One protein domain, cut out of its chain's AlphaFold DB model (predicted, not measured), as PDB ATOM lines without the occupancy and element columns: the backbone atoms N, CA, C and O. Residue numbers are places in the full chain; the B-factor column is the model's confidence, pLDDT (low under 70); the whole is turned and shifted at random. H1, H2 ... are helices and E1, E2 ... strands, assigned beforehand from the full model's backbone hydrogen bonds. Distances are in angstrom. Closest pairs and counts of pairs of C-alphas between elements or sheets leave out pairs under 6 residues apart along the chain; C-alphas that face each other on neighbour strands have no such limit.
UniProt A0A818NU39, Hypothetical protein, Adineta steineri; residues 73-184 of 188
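AT A GLANCE: This is residues 73 to 184 of the 188 residues of the protein "Hypothetical protein" of Adineta steineri (UniProt A0A818NU39). A strongly twisted sheet of five strands makes the body, with the short helix H1 packed along its edge strand E1, and the long helix H2 leaves the end of E5 as an arm. Residues 167 to 184 of H2 stick out free, well away from the sheet. The printed part has 112 residues, with five named strands and two named helices in the order E1, E2, H1, E3, E4, E5, H2; the sheet is mixed, ordered E1, E3, E5, E4, E2, and the class is mixed, helices and strands. The whole is only just loose, close to compact, with a radius of gyration of the C-alphas of 16.1 A and spans of 48 by 35 by 25 A.

IN THESE COORDINATES: In the sheet, E1 is residues 75 to 81, 19.5 A long, and begins at C-alpha 75 (1.500, -27.105, 33.792). E3 is residues 121 to 127, 17.7 A, and E5 is residues 151 to 158, 21.5 A. E4 is residues 135 to 144, 24.4 A, and bends by 64 degrees at residue 140. E2 is residues 94 to 97, 9.7 A. H1 is residues 107 to 114, 10.7 A, beginning at C-alpha 107 (5.608, -27.343, 46.244). H2 is residues 163 to 184, 32.3 A, ending at C-alpha 184 (28.967, -8.385, 23.874).

HOW THE PARTS SIT: From edge to edge of the sheet the strands' lines turn by 100 degrees. E3 and E5 are parallel at 23 degrees, with N 124 and O 153 2.8 A apart, within hydrogen-bond range. E1, an edge strand, is antiparallel to E3 at 159 degrees, with N 77 and O 125 at 2.9 A. E4 and E5 form a hairpin, antiparallel at 152 degrees, with N 140 and O 154 at 2.8 A. E2, the other edge strand, is antiparallel to E4 at 116 degrees, with N 95 and O 137 at 2.8 A. H1 is on the sheet at a height over the sheet of 7.4 A, over E1 and along the strands, at 8 degrees to E1 on the local plane; the closest C-alphas of H1 and E1, those of Ile 110 and Gly 80, are 5.4 A apart. E2, H1 and E3 make a split strand-helix-strand unit, two strands of one sheet that follow each other among the strands with a helix between them in the chain, and with E5 and E4 between them in the sheet; its crossover is right-handed. H2 is not on the sheet and is apart from H1. Every O i to N i+4 pair is within hydrogen-bond range in H1, and 16 of 18 are in H2.

THE WHOLE: The C-alphas of Glu 115 and Leu 183, the two farthest apart, are 48.7 A from each other. The printed part has no cut. The link from E1 to E2 is long, with 12 residues, and that from E5 to H2 is tight, with 4. The mean pLDDT of the printed part is 71.9 and that of H2 is 41; residues 98 to 100, 130, 132 to 133, 145 to 149 and 160 to 184 are under 70.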
ATOM      1  N   ILE A  73      -3.931 -30.102  30.202       72.69
ATOM      2  CA  ILE A  73      -3.416 -28.826  30.704       72.69
ATOM      3  C   ILE A  73      -1.896 -28.931  30.727       72.69
ATOM      4  O   ILE A  73      -1.354 -29.916  31.232       72.69
ATOM      5  N   ARG A  74      -1.225 -27.923  30.162       81.75
ATOM      6  CA  ARG A  74       0.223 -27.770  30.263       81.75
ATOM      7  C   ARG A  74       0.542 -27.016  31.544       81.75
ATOM      8  O   ARG A  74       0.174 -25.852  31.670       81.75
ATOM      9  N   GLU A  75       1.203 -27.675  32.481       81.81
ATOM     10  CA  GLU A  75       1.500 -27.105  33.792       81.81
ATOM     11  C   GLU A  75       2.796 -27.682  34.360       81.81
ATOM     12  O   GLU A  75       3.223 -28.791  34.032       81.81
ATOM     13  N   VAL A  76       3.421 -26.903  35.238       84.94
ATOM     14  CA  VAL A  76       4.532 -27.355  36.061       84.94
ATOM     15  C   VAL A  76       3.976 -27.966  37.341       84.94
ATOM     16  O   VAL A  76       3.350 -27.282  38.150       84.94
ATOM     17  N   VAL A  77       4.220 -29.256  37.538       88.19
ATOM     18  CA  VAL A  77       3.726 -30.005  38.693       88.19
ATOM     19  C   VAL A  77       4.870 -30.616  39.486       88.19
ATOM     20  O   VAL A  77       5.954 -30.883  38.975       88.19
ATOM     21  N   TRP A  78       4.612 -30.854  40.764       86.62
ATOM     22  CA  TRP A  78       5.566 -31.380  41.722       86.62
ATOM     23  C   TRP A  78       5.153 -32.767  42.196       86.62
ATOM     24  O   TRP A  78       3.975 -33.031  42.459       86.62
ATOM     25  N   ARG A  79       6.145 -33.633  42.395       88.31
ATOM     26  CA  ARG A  79       5.982 -34.948  43.023       88.31
ATOM     27  C   ARG A  79       7.116 -35.176  44.011       88.31
ATOM     28  O   ARG A  79       8.267 -34.941  43.689       88.31
ATOM     29  N   GLY A  80       6.808 -35.657  45.209       87.25
ATOM     30  CA  GLY A  80       7.824 -36.054  46.188       87.25
ATOM     31  C   GLY A  80       7.833 -37.554  46.370       87.25
ATOM     32  O   GLY A  80       6.774 -38.142  46.557       87.25
ATOM     33  N   VAL A  81       9.003 -38.171  46.354       85.56
ATOM     34  CA  VAL A  81       9.167 -39.585  46.672       85.56
ATOM     35  C   VAL A  81      10.123 -39.720  47.858       85.56
ATOM     36  O   VAL A  81      11.230 -39.183  47.806       85.56
ATOM     37  N   PRO A  82       9.730 -40.421  48.938       84.44
ATOM     38  CA  PRO A  82      10.555 -40.573  50.135       84.44
ATOM     39  C   PRO A  82      11.656 -41.633  49.939       84.44
ATOM     40  O   PRO A  82      11.784 -42.551  50.743       84.44
ATOM     41  N   ALA A  83      12.406 -41.537  48.841       81.56
ATOM     42  CA  ALA A  83      13.568 -42.363  48.545       81.56
ATOM     43  C   ALA A  83      14.551 -41.608  47.641       81.56
ATOM     44  O   ALA A  83      14.163 -40.687  46.918       81.56
ATOM     45  N   ASP A  84      15.806 -42.050  47.649       79.50
ATOM     46  CA  ASP A  84      16.905 -41.448  46.898       79.50
ATOM     47  C   ASP A  84      17.045 -42.071  45.503       79.50
ATOM     48  O   ASP A  84      17.905 -42.907  45.234       79.50
ATOM     49  N   ILE A  85      16.115 -41.708  44.625       81.75
ATOM     50  CA  ILE A  85      16.083 -42.149  43.227       81.75
ATOM     51  C   ILE A  85      16.925 -41.208  42.376       81.75
ATOM     52  O   ILE A  85      17.547 -41.645  41.412       81.75
ATOM     53  N   GLY A  86      16.955 -39.922  42.748       77.31
ATOM     54  CA  GLY A  86      17.681 -38.884  42.026       77.31
ATOM     55  C   GLY A  86      19.169 -39.166  41.885       77.31
ATOM     56  O   GLY A  86      19.746 -38.807  40.868       77.31
ATOM     57  N   LYS A  87      19.783 -39.883  42.829       79.50
ATOM     58  CA  LYS A  87      21.208 -40.223  42.780       79.50
ATOM     59  C   LYS A  87      21.668 -40.934  41.499       79.50
ATOM     60  O   LYS A  87      22.803 -40.724  41.081       79.50
ATOM     61  N   ASN A  88      20.820 -41.766  40.896       80.88
ATOM     62  CA  ASN A  88      21.183 -42.582  39.728       80.88
ATOM     63  C   ASN A  88      20.651 -42.006  38.409       80.88
ATOM     64  O   ASN A  88      20.586 -42.718  37.413       80.88
ATOM     65  N   VAL A  89      20.196 -40.755  38.426       82.94
ATOM     66  CA  VAL A  89      19.578 -40.098  37.277       82.94
ATOM     67  C   VAL A  89      20.465 -38.939  36.842       82.94
ATOM     68  O   VAL A  89      20.836 -38.088  37.648       82.94
ATOM     69  N   HIS A  90      20.797 -38.880  35.562       85.31
ATOM     70  CA  HIS A  90      21.692 -37.887  34.988       85.31
ATOM     71  C   HIS A  90      20.969 -36.985  33.990       85.31
ATOM     72  O   HIS A  90      19.871 -37.271  33.515       85.31
ATOM     73  N   GLU A  91      21.576 -35.835  33.707       85.88
ATOM     74  CA  GLU A  91      21.057 -34.910  32.707       85.88
ATOM     75  C   GLU A  91      20.951 -35.591  31.335       85.88
ATOM     76  O   GLU A  91      21.837 -36.338  30.928       85.88
ATOM     77  N   ASN A  92      19.871 -35.297  30.611       86.06
ATOM     78  CA  ASN A  92      19.476 -35.901  29.338       86.06
ATOM     79  C   ASN A  92      19.041 -37.372  29.382       86.06
ATOM     80  O   ASN A  92      18.624 -37.884  28.340       86.06
ATOM     81  N   ASP A  93      19.018 -38.022  30.549       86.00
ATOM     82  CA  ASP A  93      18.414 -39.348  30.669       86.00
ATOM     83  C   ASP A  93      16.941 -39.317  30.243       86.00
ATOM     84  O   ASP A  93      16.194 -38.373  30.541       86.00
ATOM     85  N   ARG A  94      16.513 -40.381  29.554       87.00
ATOM     86  CA  ARG A  94      15.105 -40.619  29.225       87.00
ATOM     87  C   ARG A  94      14.493 -41.543  30.266       87.00
ATOM     88  O   ARG A  94      14.960 -42.660  30.470       87.00
ATOM     89  N   ILE A  95      13.417 -41.084  30.891       83.06
ATOM     90  CA  ILE A  95      12.679 -41.828  31.907       83.06
ATOM     91  C   ILE A  95      11.272 -42.084  31.392       83.06
ATOM     92  O   ILE A  95      10.523 -41.148  31.114       83.06
ATOM     93  N   THR A  96      10.887 -43.356  31.318       81.12
ATOM     94  CA  THR A  96       9.497 -43.738  31.060       81.12
ATOM     95  C   THR A  96       8.764 -43.936  32.374       81.12
ATOM     96  O   THR A  96       9.111 -44.800  33.184       81.12
ATOM     97  N   TRP A  97       7.710 -43.154  32.576       78.25
ATOM     98  CA  TRP A  97       6.894 -43.213  33.773       78.25
ATOM     99  C   TRP A  97       5.656 -44.082  33.540       78.25
ATOM    100  O   TRP A  97       4.650 -43.654  32.978       78.25
ATOM    101  N   TRP A  98       5.728 -45.340  33.973       68.44
ATOM    102  CA  TRP A  98       4.669 -46.327  33.731       68.44
ATOM    103  C   TRP A  98       3.453 -46.167  34.645       68.44
ATOM    104  O   TRP A  98       2.335 -46.496  34.258       68.44
ATOM    105  N   SER A  99       3.659 -45.678  35.866       66.81
ATOM    106  CA  SER A  99       2.611 -45.640  36.885       66.81
ATOM    107  C   SER A  99       1.823 -44.334  36.866       66.81
ATOM    108  O   SER A  99       2.387 -43.251  36.706       66.81
ATOM    109  N   LEU A 100       0.526 -44.428  37.154       69.69
ATOM    110  CA  LEU A 100      -0.303 -43.270  37.476       69.69
ATOM    111  C   LEU A 100       0.136 -42.702  38.826       69.69
ATOM    112  O   LEU A 100       0.227 -43.431  39.813       69.69
ATOM    113  N   ASN A 101       0.442 -41.409  38.865       71.44
ATOM    114  CA  ASN A 101       0.943 -40.745  40.062       71.44
ATOM    115  C   ASN A 101       0.175 -39.460  40.327       71.44
ATOM    116  O   ASN A 101      -0.206 -38.740  39.410       71.44
ATOM    117  N   SER A 102      -0.036 -39.176  41.608       75.44
ATOM    118  CA  SER A 102      -0.582 -37.893  42.037       75.44
ATOM    119  C   SER A 102       0.530 -36.850  42.079       75.44
ATOM    120  O   SER A 102       1.563 -37.072  42.713       75.44
ATOM    121  N   CYS A 103       0.293 -35.711  41.437       84.62
ATOM    122  CA  CYS A 103       1.176 -34.549  41.454       84.62
ATOM    123  C   CYS A 103       0.427 -33.340  42.029       84.62
ATOM    124  O   CYS A 103      -0.803 -33.318  42.071       84.62
ATOM    125  N   SER A 104       1.164 -32.326  42.474       85.12
ATOM    126  CA  SER A 104       0.592 -31.071  42.962       85.12
ATOM    127  C   SER A 104       1.210 -29.886  42.242       85.12
ATOM    128  O   SER A 104       2.421 -29.842  42.065       85.12
ATOM    129  N   SER A 105       0.419 -28.870  41.914       82.00
ATOM    130  CA  SER A 105       0.949 -27.580  41.457       82.00
ATOM    131  C   SER A 105       1.616 -26.772  42.582       82.00
ATOM    132  O   SER A 105       2.258 -25.755  42.330       82.00
ATOM    133  N   LYS A 106       1.515 -27.218  43.844       82.69
ATOM    134  CA  LYS A 106       2.057 -26.518  45.019       82.69
ATOM    135  C   LYS A 106       3.201 -27.303  45.659       82.69
ATOM    136  O   LYS A 106       2.980 -28.333  46.293       82.69
ATOM    137  N   VAL A 107       4.412 -26.744  45.618       82.06
ATOM    138  CA  VAL A 107       5.608 -27.343  46.244       82.06
ATOM    139  C   VAL A 107       5.440 -27.596  47.750       82.06
ATOM    140  O   VAL A 107       5.912 -28.606  48.264       82.06
ATOM    141  N   ASN A 108       4.709 -26.736  48.469       80.38
ATOM    142  CA  ASN A 108       4.503 -26.883  49.916       80.38
ATOM    143  C   ASN A 108       3.713 -28.148  50.282       80.38
ATOM    144  O   ASN A 108       3.974 -28.736  51.326       80.38
ATOM    145  N   VAL A 109       2.795 -28.597  49.417       83.94
ATOM    146  CA  VAL A 109       2.066 -29.864  49.613       83.94
ATOM    147  C   VAL A 109       3.042 -31.037  49.561       83.94
ATOM    148  O   VAL A 109       2.974 -31.945  50.384       83.94
ATOM    149  N   ILE A 110       3.997 -30.988  48.631       82.69
ATOM    150  CA  ILE A 110       5.023 -32.018  48.476       82.69
ATOM    151  C   ILE A 110       6.033 -31.993  49.623       82.69
ATOM    152  O   ILE A 110       6.371 -33.046  50.155       82.69
ATOM    153  N   LYS A 111       6.471 -30.806  50.056       82.06
ATOM    154  CA  LYS A 111       7.328 -30.659  51.242       82.06
ATOM    155  C   LYS A 111       6.648 -31.213  52.496       82.06
ATOM    156  O   LYS A 111       7.293 -31.918  53.263       82.06
ATOM    157  N   GLY A 112       5.349 -30.949  52.656       80.81
ATOM    158  CA  GLY A 112       4.528 -31.546  53.708       80.81
ATOM    159  C   GLY A 112       4.501 -33.072  53.625       80.81
ATOM    160  O   GLY A 112       4.749 -33.723  54.624       80.81
ATOM    161  N   PHE A 113       4.297 -33.642  52.433       80.56
ATOM    162  CA  PHE A 113       4.292 -35.097  52.212       80.56
ATOM    163  C   PHE A 113       5.640 -35.782  52.506       80.56
ATOM    164  O   PHE A 113       5.676 -36.950  52.892       80.56
ATOM    165  N   LEU A 114       6.759 -35.085  52.291       80.44
ATOM    166  CA  LEU A 114       8.103 -35.627  52.500       80.44
ATOM    167  C   LEU A 114       8.603 -35.528  53.950       80.44
ATOM    168  O   LEU A 114       9.625 -36.138  54.245       80.44
ATOM    169  N   GLU A 115       7.907 -34.806  54.837       72.06
ATOM    170  CA  GLU A 115       8.117 -34.768  56.298       72.06
ATOM    171  C   GLU A 115       9.580 -34.942  56.764       72.06
ATOM    172  O   GLU A 115       9.945 -36.001  57.262       72.06
ATOM    173  N   ASN A 116      10.450 -33.935  56.605       71.38
ATOM    174  CA  ASN A 116      11.859 -33.953  57.060       71.38
ATOM    175  C   ASN A 116      12.683 -35.218  56.712       71.38
ATOM    176  O   ASN A 116      13.771 -35.414  57.266       71.38
ATOM    177  N   LYS A 117      12.211 -36.077  55.800       75.06
ATOM    178  CA  LYS A 117      12.906 -37.306  55.438       75.06
ATOM    179  C   LYS A 117      14.205 -36.946  54.741       75.06
ATOM    180  O   LYS A 117      14.241 -36.142  53.811       75.06
ATOM    181  N   LYS A 118      15.286 -37.558  55.213       79.94
ATOM    182  CA  LYS A 118      16.591 -37.485  54.558       79.94
ATOM    183  C   LYS A 118      16.586 -38.394  53.334       79.94
ATOM    184  O   LYS A 118      15.854 -39.384  53.316       79.94
ATOM    185  N   ASN A 119      17.423 -38.073  52.351       82.69
ATOM    186  CA  ASN A 119      17.614 -38.889  51.149       82.69
ATOM    187  C   ASN A 119      16.294 -39.120  50.382       82.69
ATOM    188  O   ASN A 119      15.919 -40.249  50.068       82.69
ATOM    189  N   SER A 120      15.545 -38.039  50.151       85.00
ATOM    190  CA  SER A 120      14.310 -38.050  49.363       85.00
ATOM    191  C   SER A 120      14.539 -37.456  47.972       85.00
ATOM    192  O   SER A 120      15.546 -36.791  47.729       85.00
ATOM    193  N   THR A 121      13.607 -37.688  47.049       85.88
ATOM    194  CA  THR A 121      13.658 -37.115  45.699       85.88
ATOM    195  C   THR A 121      12.410 -36.284  45.451       85.88
ATOM    196  O   THR A 121      11.288 -36.780  45.561       85.88
ATOM    197  N   MET A 122      12.595 -35.020  45.090       87.94
ATOM    198  CA  MET A 122      11.537 -34.139  44.621       87.94
ATOM    199  C   MET A 122      11.657 -33.972  43.107       87.94
ATOM    200  O   MET A 122      12.714 -33.657  42.581       87.94
ATOM    201  N   PHE A 123      10.561 -34.187  42.401       88.19
ATOM    202  CA  PHE A 123      10.461 -34.030  40.963       88.19
ATOM    203  C   PHE A 123       9.739 -32.724  40.656       88.19
ATOM    204  O   PHE A 123       8.633 -32.494  41.153       88.19
ATOM    205  N   LEU A 124      10.367 -31.906  39.823       89.12
ATOM    206  CA  LEU A 124       9.784 -30.764  39.141       89.12
ATOM    207  C   LEU A 124       9.473 -31.193  37.710       89.12
ATOM    208  O   LEU A 124      10.393 -31.499  36.961       89.12
ATOM    209  N   ILE A 125       8.202 -31.251  37.330       88.88
ATOM    210  CA  ILE A 125       7.771 -31.854  36.067       88.88
ATOM    211  C   ILE A 125       7.080 -30.796  35.212       88.88
ATOM    212  O   ILE A 125       6.011 -30.309  35.570       88.88
ATOM    213  N   GLU A 126       7.662 -30.468  34.061       88.81
ATOM    214  CA  GLU A 126       6.986 -29.715  33.004       88.81
ATOM    215  C   GLU A 126       6.109 -30.685  32.198       88.81
ATOM    216  O   GLU A 126       6.579 -31.324  31.253       88.81
ATOM    217  N   ALA A 127       4.845 -30.830  32.602       85.94
ATOM    218  CA  ALA A 127       3.895 -31.734  31.966       85.94
ATOM    219  C   ALA A 127       3.069 -30.997  30.904       85.94
ATOM    220  O   ALA A 127       2.600 -29.878  31.120       85.94
ATOM    221  N   PHE A 128       2.849 -31.636  29.759       82.44
ATOM    222  CA  PHE A 128       1.925 -31.174  28.723       82.44
ATOM    223  C   PHE A 128       0.885 -32.222  28.329       82.44
ATOM    224  O   PHE A 128      -0.068 -31.842  27.663       82.44
ATOM    225  N   ASN A 129       1.038 -33.499  28.703       75.19
ATOM    226  CA  ASN A 129       0.092 -34.584  28.424       75.19
ATOM    227  C   ASN A 129       0.004 -35.607  29.582       75.19
ATOM    228  O   ASN A 129      -0.374 -36.760  29.377       75.19
ATOM    229  N   GLY A 130       0.244 -35.135  30.817       64.56
ATOM    230  CA  GLY A 130       0.343 -35.871  32.095       64.56
ATOM    231  C   GLY A 130      -0.887 -36.652  32.592       64.56
ATOM    232  O   GLY A 130      -1.196 -36.649  33.781       64.56
ATOM    233  N   LYS A 131      -1.603 -37.323  31.692       70.25
ATOM    234  CA  LYS A 131      -2.795 -38.146  31.930       70.25
ATOM    235  C   LYS A 131      -2.633 -39.571  31.414       70.25
ATOM    236  O   LYS A 131      -3.609 -40.307  31.362       70.25
ATOM    237  N   LYS A 132      -1.437 -39.956  30.974       67.19
ATOM    238  CA  LYS A 132      -1.197 -41.264  30.363       67.19
ATOM    239  C   LYS A 132      -0.121 -42.026  31.117       67.19
ATOM    240  O   LYS A 132       0.893 -41.461  31.535       67.19
ATOM    241  N   SER A 133      -0.350 -43.320  31.287       68.75
ATOM    242  CA  SER A 133       0.705 -44.261  31.643       68.75
ATOM    243  C   SER A 133       1.721 -44.352  30.498       68.75
ATOM    244  O   SER A 133       1.385 -44.133  29.334       68.75
ATOM    245  N   GLY A 134       2.984 -44.620  30.826       70.25
ATOM    246  CA  GLY A 134       4.055 -44.717  29.830       70.25
ATOM    247  C   GLY A 134       4.530 -43.366  29.283       70.25
ATOM    248  O   GLY A 134       5.180 -43.328  28.245       70.25
ATOM    249  N   THR A 135       4.228 -42.260  29.970       79.31
ATOM    250  CA  THR A 135       4.697 -40.927  29.568       79.31
ATOM    251  C   THR A 135       6.223 -40.857  29.647       79.31
ATOM    252  O   THR A 135       6.816 -41.302  30.635       79.31
ATOM    253  N   GLN A 136       6.861 -40.303  28.615       86.19
ATOM    254  CA  GLN A 136       8.308 -40.129  28.578       86.19
ATOM    255  C   GLN A 136       8.719 -38.749  29.076       86.19
ATOM    256  O   GLN A 136       8.113 -37.734  28.734       86.19
ATOM    257  N   PHE A 137       9.806 -38.717  29.833       87.88
ATOM    258  CA  PHE A 137      10.421 -37.501  30.330       87.88
ATOM    259  C   PHE A 137      11.902 -37.486  29.987       87.88
ATOM    260  O   PHE A 137      12.569 -38.518  30.036       87.88
ATOM    261  N   ARG A 138      12.425 -36.299  29.694       90.81
ATOM    262  CA  ARG A 138      13.858 -36.030  29.645       90.81
ATOM    263  C   ARG A 138      14.265 -35.281  30.901       90.81
ATOM    264  O   ARG A 138      13.610 -34.312  31.293       90.81
ATOM    265  N   VAL A 139      15.363 -35.707  31.507       88.19
ATOM    266  CA  VAL A 139      15.958 -35.009  32.644       88.19
ATOM    267  C   VAL A 139      16.647 -33.747  32.141       88.19
ATOM    268  O   VAL A 139      17.570 -33.811  31.332       88.19
ATOM    269  N   LYS A 140      16.185 -32.591  32.610       86.88
ATOM    270  CA  LYS A 140      16.779 -31.285  32.308       86.88
ATOM    271  C   LYS A 140      17.923 -30.957  33.255       86.88
ATOM    272  O   LYS A 140      18.922 -30.401  32.831       86.88
ATOM    273  N   CYS A 141      17.761 -31.265  34.535       83.19
ATOM    274  CA  CYS A 141      18.827 -31.144  35.515       83.19
ATOM    275  C   CYS A 141      18.559 -32.063  36.706       83.19
ATOM    276  O   CYS A 141      17.412 -32.390  37.028       83.19
ATOM    277  N   ASN A 142      19.644 -32.458  37.363       80.06
ATOM    278  CA  ASN A 142      19.618 -33.150  38.636       80.06
ATOM    279  C   ASN A 142      20.469 -32.353  39.621       80.06
ATOM    280  O   ASN A 142      21.690 -32.300  39.477       80.06
ATOM    281  N   THR A 143      19.827 -31.698  40.584       76.31
ATOM    282  CA  THR A 143      20.530 -30.891  41.586       76.31
ATOM    283  C   THR A 143      20.349 -31.531  42.951       76.31
ATOM    284  O   THR A 143      19.225 -31.810  43.367       76.31
ATOM    285  N   LEU A 144      21.448 -31.761  43.668       70.00
ATOM    286  CA  LEU A 144      21.387 -32.087  45.088       70.00
ATOM    287  C   LEU A 144      20.993 -30.806  45.831       70.00
ATOM    288  O   LEU A 144      21.827 -29.920  46.002       70.00
ATOM    289  N   ASP A 145      19.729 -30.687  46.231       60.12
ATOM    290  CA  ASP A 145      19.226 -29.480  46.882       60.12
ATOM    291  C   ASP A 145      18.353 -29.819  48.090       60.12
ATOM    292  O   ASP A 145      17.147 -30.038  48.004       60.12
ATOM    293  N   HIS A 146      19.023 -29.911  49.235       54.12
ATOM    294  CA  HIS A 146      18.564 -29.501  50.560       54.12
ATOM    295  C   HIS A 146      19.727 -29.799  51.527       54.12
ATOM    296  O   HIS A 146      20.395 -30.823  51.346       54.12
ATOM    297  N   PRO A 147      19.907 -29.067  52.642       56.62
ATOM    298  CA  PRO A 147      20.778 -29.476  53.762       56.62
ATOM    299  C   PRO A 147      20.538 -30.906  54.310       56.62
ATOM    300  O   PRO A 147      21.290 -31.382  55.156       56.62
ATOM    301  N   ASN A 148      19.513 -31.611  53.817       59.56
ATOM    302  CA  ASN A 148      19.080 -32.943  54.235       59.56
ATOM    303  C   ASN A 148      19.470 -34.063  53.243       59.56
ATOM    304  O   ASN A 148      19.003 -35.192  53.405       59.56
ATOM    305  N   GLY A 149      20.266 -33.764  52.204       66.62
ATOM    306  CA  GLY A 149      20.743 -34.754  51.225       66.62
ATOM    307  C   GLY A 149      19.672 -35.249  50.249       66.62
ATOM    308  O   GLY A 149      19.707 -36.401  49.838       66.62
ATOM    309  N   SER A 150      18.674 -34.417  49.933       78.12
ATOM    310  CA  SER A 150      17.606 -34.760  48.982       78.12
ATOM    311  C   SER A 150      17.908 -34.211  47.586       78.12
ATOM    312  O   SER A 150      18.506 -33.143  47.460       78.12
ATOM    313  N   TYR A 151      17.488 -34.931  46.547       81.00
ATOM    314  CA  TYR A 151      17.653 -34.515  45.153       81.00
ATOM    315  C   TYR A 151      16.413 -33.796  44.634       81.00
ATOM    316  O   TYR A 151      15.281 -34.171  44.954       81.00
ATOM    317  N   VAL A 152      16.636 -32.807  43.774       84.81
ATOM    318  CA  VAL A 152      15.611 -32.176  42.949       84.81
ATOM    319  C   VAL A 152      15.882 -32.531  41.489       84.81
ATOM    320  O   VAL A 152      16.872 -32.095  40.900       84.81
ATOM    321  N   LEU A 153      14.988 -33.333  40.912       87.31
ATOM    322  CA  LEU A 153      15.015 -33.731  39.508       87.31
ATOM    323  C   LEU A 153      14.060 -32.863  38.698       87.31
ATOM    324  O   LEU A 153      12.848 -32.899  38.913       87.31
ATOM    325  N   HIS A 154      14.593 -32.130  37.727       90.25
ATOM    326  CA  HIS A 154      13.784 -31.398  36.761       90.25
ATOM    327  C   HIS A 154      13.550 -32.266  35.528       90.25
ATOM    328  O   HIS A 154      14.481 -32.606  34.804       90.25
ATOM    329  N   LEU A 155      12.291 -32.614  35.295       89.62
ATOM    330  CA  LEU A 155      11.818 -33.404  34.174       89.62
ATOM    331  C   LEU A 155      11.022 -32.540  33.200       89.62
ATOM    332  O   LEU A 155      10.191 -31.728  33.605       89.62
ATOM    333  N   ILE A 156      11.240 -32.765  31.911       89.44
ATOM    334  CA  ILE A 156      10.429 -32.201  30.835       89.44
ATOM    335  C   ILE A 156       9.775 -33.366  30.108       89.44
ATOM    336  O   ILE A 156      10.471 -34.281  29.672       89.44
ATOM    337  N   GLU A 157       8.449 -33.354  29.998       88.06
ATOM    338  CA  GLU A 157       7.733 -34.348  29.199       88.06
ATOM    339  C   GLU A 157       8.202 -34.285  27.733       88.06
ATOM    340  O   GLU A 157       8.551 -33.214  27.229       88.06
ATOM    341  N   VAL A 158       8.245 -35.423  27.039       88.44
ATOM    342  CA  VAL A 158       8.664 -35.515  25.631       88.44
ATOM    343  C   VAL A 158       7.563 -36.179  24.814       88.44
ATOM    344  O   VAL A 158       7.016 -37.203  25.215       88.44
ATOM    345  N   ASP A 159       7.245 -35.598  23.655       79.75
ATOM    346  CA  ASP A 159       6.330 -36.191  22.678       79.75
ATOM    347  C   ASP A 159       7.148 -36.979  21.648       79.75
ATOM    348  O   ASP A 159       7.956 -36.396  20.921       79.75
ATOM    349  N   GLU A 160       6.928 -38.294  21.566       61.56
ATOM    350  CA  GLU A 160       7.594 -39.186  20.603       61.56
ATOM    351  C   GLU A 160       7.416 -38.728  19.144       61.56
ATOM    352  O   GLU A 160       8.228 -39.070  18.288       61.56
ATOM    353  N   LYS A 161       6.383 -37.929  18.841       56.00
ATOM    354  CA  LYS A 161       6.093 -37.455  17.478       56.00
ATOM    355  C   LYS A 161       6.830 -36.179  17.063       56.00
ATOM    356  O   LYS A 161       6.739 -35.802  15.899       56.00
ATOM    357  N   ASN A 162       7.520 -35.491  17.977       48.75
ATOM    358  CA  ASN A 162       8.076 -34.150  17.735       48.75
ATOM    359  C   ASN A 162       9.602 -34.043  17.910       48.75
ATOM    360  O   ASN A 162      10.148 -32.938  17.832       48.75
ATOM    361  N   ASP A 163      10.303 -35.159  18.119       50.12
ATOM    362  CA  ASP A 163      11.747 -35.146  18.416       50.12
ATOM    363  C   ASP A 163      12.612 -34.650  17.230       50.12
ATOM    364  O   ASP A 163      13.708 -34.131  17.435       50.12
ATOM    365  N   ASP A 164      12.079 -34.649  15.999       47.91
ATOM    366  CA  ASP A 164      12.752 -34.070  14.821       47.91
ATOM    367  C   ASP A 164      12.674 -32.529  14.752       47.91
ATOM    368  O   ASP A 164      13.512 -31.879  14.119       47.91
ATOM    369  N   ASN A 165      11.702 -31.904  15.428       44.75
ATOM    370  CA  ASN A 165      11.542 -30.443  15.435       44.75
ATOM    371  C   ASN A 165      12.308 -29.765  16.580       44.75
ATOM    372  O   ASN A 165      12.691 -28.596  16.464       44.75
ATOM    373  N   ASN A 166      12.599 -30.493  17.662       47.00
ATOM    374  CA  ASN A 166      13.335 -29.948  18.804       47.00
ATOM    375  C   ASN A 166      14.832 -29.773  18.525       47.00
ATOM    376  O   ASN A 166      15.430 -28.833  19.047       47.00
ATOM    377  N   HIS A 167      15.430 -30.581  17.642       45.09
ATOM    378  CA  HIS A 167      16.805 -30.345  17.191       45.09
ATOM    379  C   HIS A 167      16.951 -29.027  16.416       45.09
ATOM    380  O   HIS A 167      17.954 -28.334  16.580       45.09
ATOM    381  N   LYS A 168      15.938 -28.624  15.635       40.44
ATOM    382  CA  LYS A 168      15.936 -27.323  14.946       40.44
ATOM    383  C   LYS A 168      15.679 -26.158  15.904       40.44
ATOM    384  O   LYS A 168      16.347 -25.137  15.782       40.44
ATOM    385  N   ALA A 169      14.776 -26.312  16.874       40.59
ATOM    386  CA  ALA A 169      14.479 -25.270  17.862       40.59
ATOM    387  C   ALA A 169      15.640 -25.028  18.851       40.59
ATOM    388  O   ALA A 169      15.947 -23.879  19.165       40.59
ATOM    389  N   LEU A 170      16.336 -26.085  19.288       38.72
ATOM    390  CA  LEU A 170      17.545 -25.977  20.115       38.72
ATOM    391  C   LEU A 170      18.728 -25.398  19.328       38.72
ATOM    392  O   LEU A 170      19.444 -24.558  19.866       38.72
ATOM    393  N   ALA A 171      18.892 -25.763  18.050       39.34
ATOM    394  CA  ALA A 171      19.912 -25.166  17.182       39.34
ATOM    395  C   ALA A 171      19.653 -23.673  16.910       39.34
ATOM    396  O   ALA A 171      20.586 -22.875  16.932       39.34
ATOM    397  N   LEU A 172      18.391 -23.271  16.714       36.12
ATOM    398  CA  LEU A 172      17.997 -21.862  16.574       36.12
ATOM    399  C   LEU A 172      18.263 -21.064  17.859       36.12
ATOM    400  O   LEU A 172      18.795 -19.959  17.787       36.12
ATOM    401  N   SER A 173      17.962 -21.639  19.026       37.97
ATOM    402  CA  SER A 173      18.189 -20.987  20.323       37.97
ATOM    403  C   SER A 173      19.683 -20.880  20.675       37.97
ATOM    404  O   SER A 173      20.139 -19.835  21.128       37.97
ATOM    405  N   MET A 174      20.487 -21.912  20.385       38.03
ATOM    406  CA  MET A 174      21.946 -21.877  20.583       38.03
ATOM    407  C   MET A 174      22.649 -20.895  19.640       38.03
ATOM    408  O   MET A 174      23.600 -20.233  20.051       38.03
ATOM    409  N   ASN A 175      22.171 -20.748  18.401       46.22
ATOM    410  CA  ASN A 175      22.713 -19.759  17.468       46.22
ATOM    411  C   ASN A 175      22.393 -18.322  17.898       46.22
ATOM    412  O   ASN A 175      23.260 -17.462  17.776       46.22
ATOM    413  N   GLN A 176      21.200 -18.082  18.453       39.88
ATOM    414  CA  GLN A 176      20.813 -16.776  18.994       39.88
ATOM    415  C   GLN A 176      21.653 -16.400  20.227       39.88
ATOM    416  O   GLN A 176      22.148 -15.285  20.337       39.88
ATOM    417  N   ILE A 177      21.899 -17.357  21.124       37.88
ATOM    418  CA  ILE A 177      22.745 -17.130  22.305       37.88
ATOM    419  C   ILE A 177      24.199 -16.852  21.890       37.88
ATOM    420  O   ILE A 177      24.838 -15.962  22.445       37.88
ATOM    421  N   ASN A 178      24.721 -17.556  20.881       41.16
ATOM    422  CA  ASN A 178      26.073 -17.309  20.378       41.16
ATOM    423  C   ASN A 178      26.207 -15.954  19.665       41.16
ATOM    424  O   ASN A 178      27.232 -15.295  19.831       41.16
ATOM    425  N   SER A 179      25.191 -15.502  18.918       44.78
ATOM    426  CA  SER A 179      25.211 -14.158  18.322       44.78
ATOM    427  C   SER A 179      25.190 -13.058  19.382       44.78
ATOM    428  O   SER A 179      25.905 -12.066  19.247       44.78
ATOM    429  N   ASP A 180      24.436 -13.263  20.462       40.34
ATOM    430  CA  ASP A 180      24.330 -12.297  21.554       40.34
ATOM    431  C   ASP A 180      25.645 -12.219  22.360       40.34
ATOM    432  O   ASP A 180      26.063 -11.136  22.770       40.34
ATOM    433  N   PHE A 181      26.369 -13.335  22.507       34.72
ATOM    434  CA  PHE A 181      27.693 -13.367  23.146       34.72
ATOM    435  C   PHE A 181      28.801 -12.690  22.319       34.72
ATOM    436  O   PHE A 181      29.691 -12.059  22.892       34.72
ATOM    437  N   GLU A 182      28.767 -12.786  20.989       41.72
ATOM    438  CA  GLU A 182      29.751 -12.128  20.110       41.72
ATOM    439  C   GLU A 182      29.494 -10.610  19.975       41.72
ATOM    440  O   GLU A 182      30.432  -9.810  19.891       41.72
ATOM    441  N   LEU A 183      28.232 -10.175  20.081       40.34
ATOM    442  CA  LEU A 183      27.861  -8.756  20.201       40.34
ATOM    443  C   LEU A 183      28.394  -8.110  21.492       40.34
ATOM    444  O   LEU A 183      28.820  -6.955  21.486       40.34
ATOM    445  N   ILE A 184      28.437  -8.865  22.590       38.72
ATOM    446  CA  ILE A 184      28.967  -8.385  23.874       38.72
ATOM    447  C   ILE A 184      30.501  -8.261  23.840       38.72
ATOM    448  O   ILE A 184      31.048  -7.300  24.376       38.72
TER     449      ILE A 184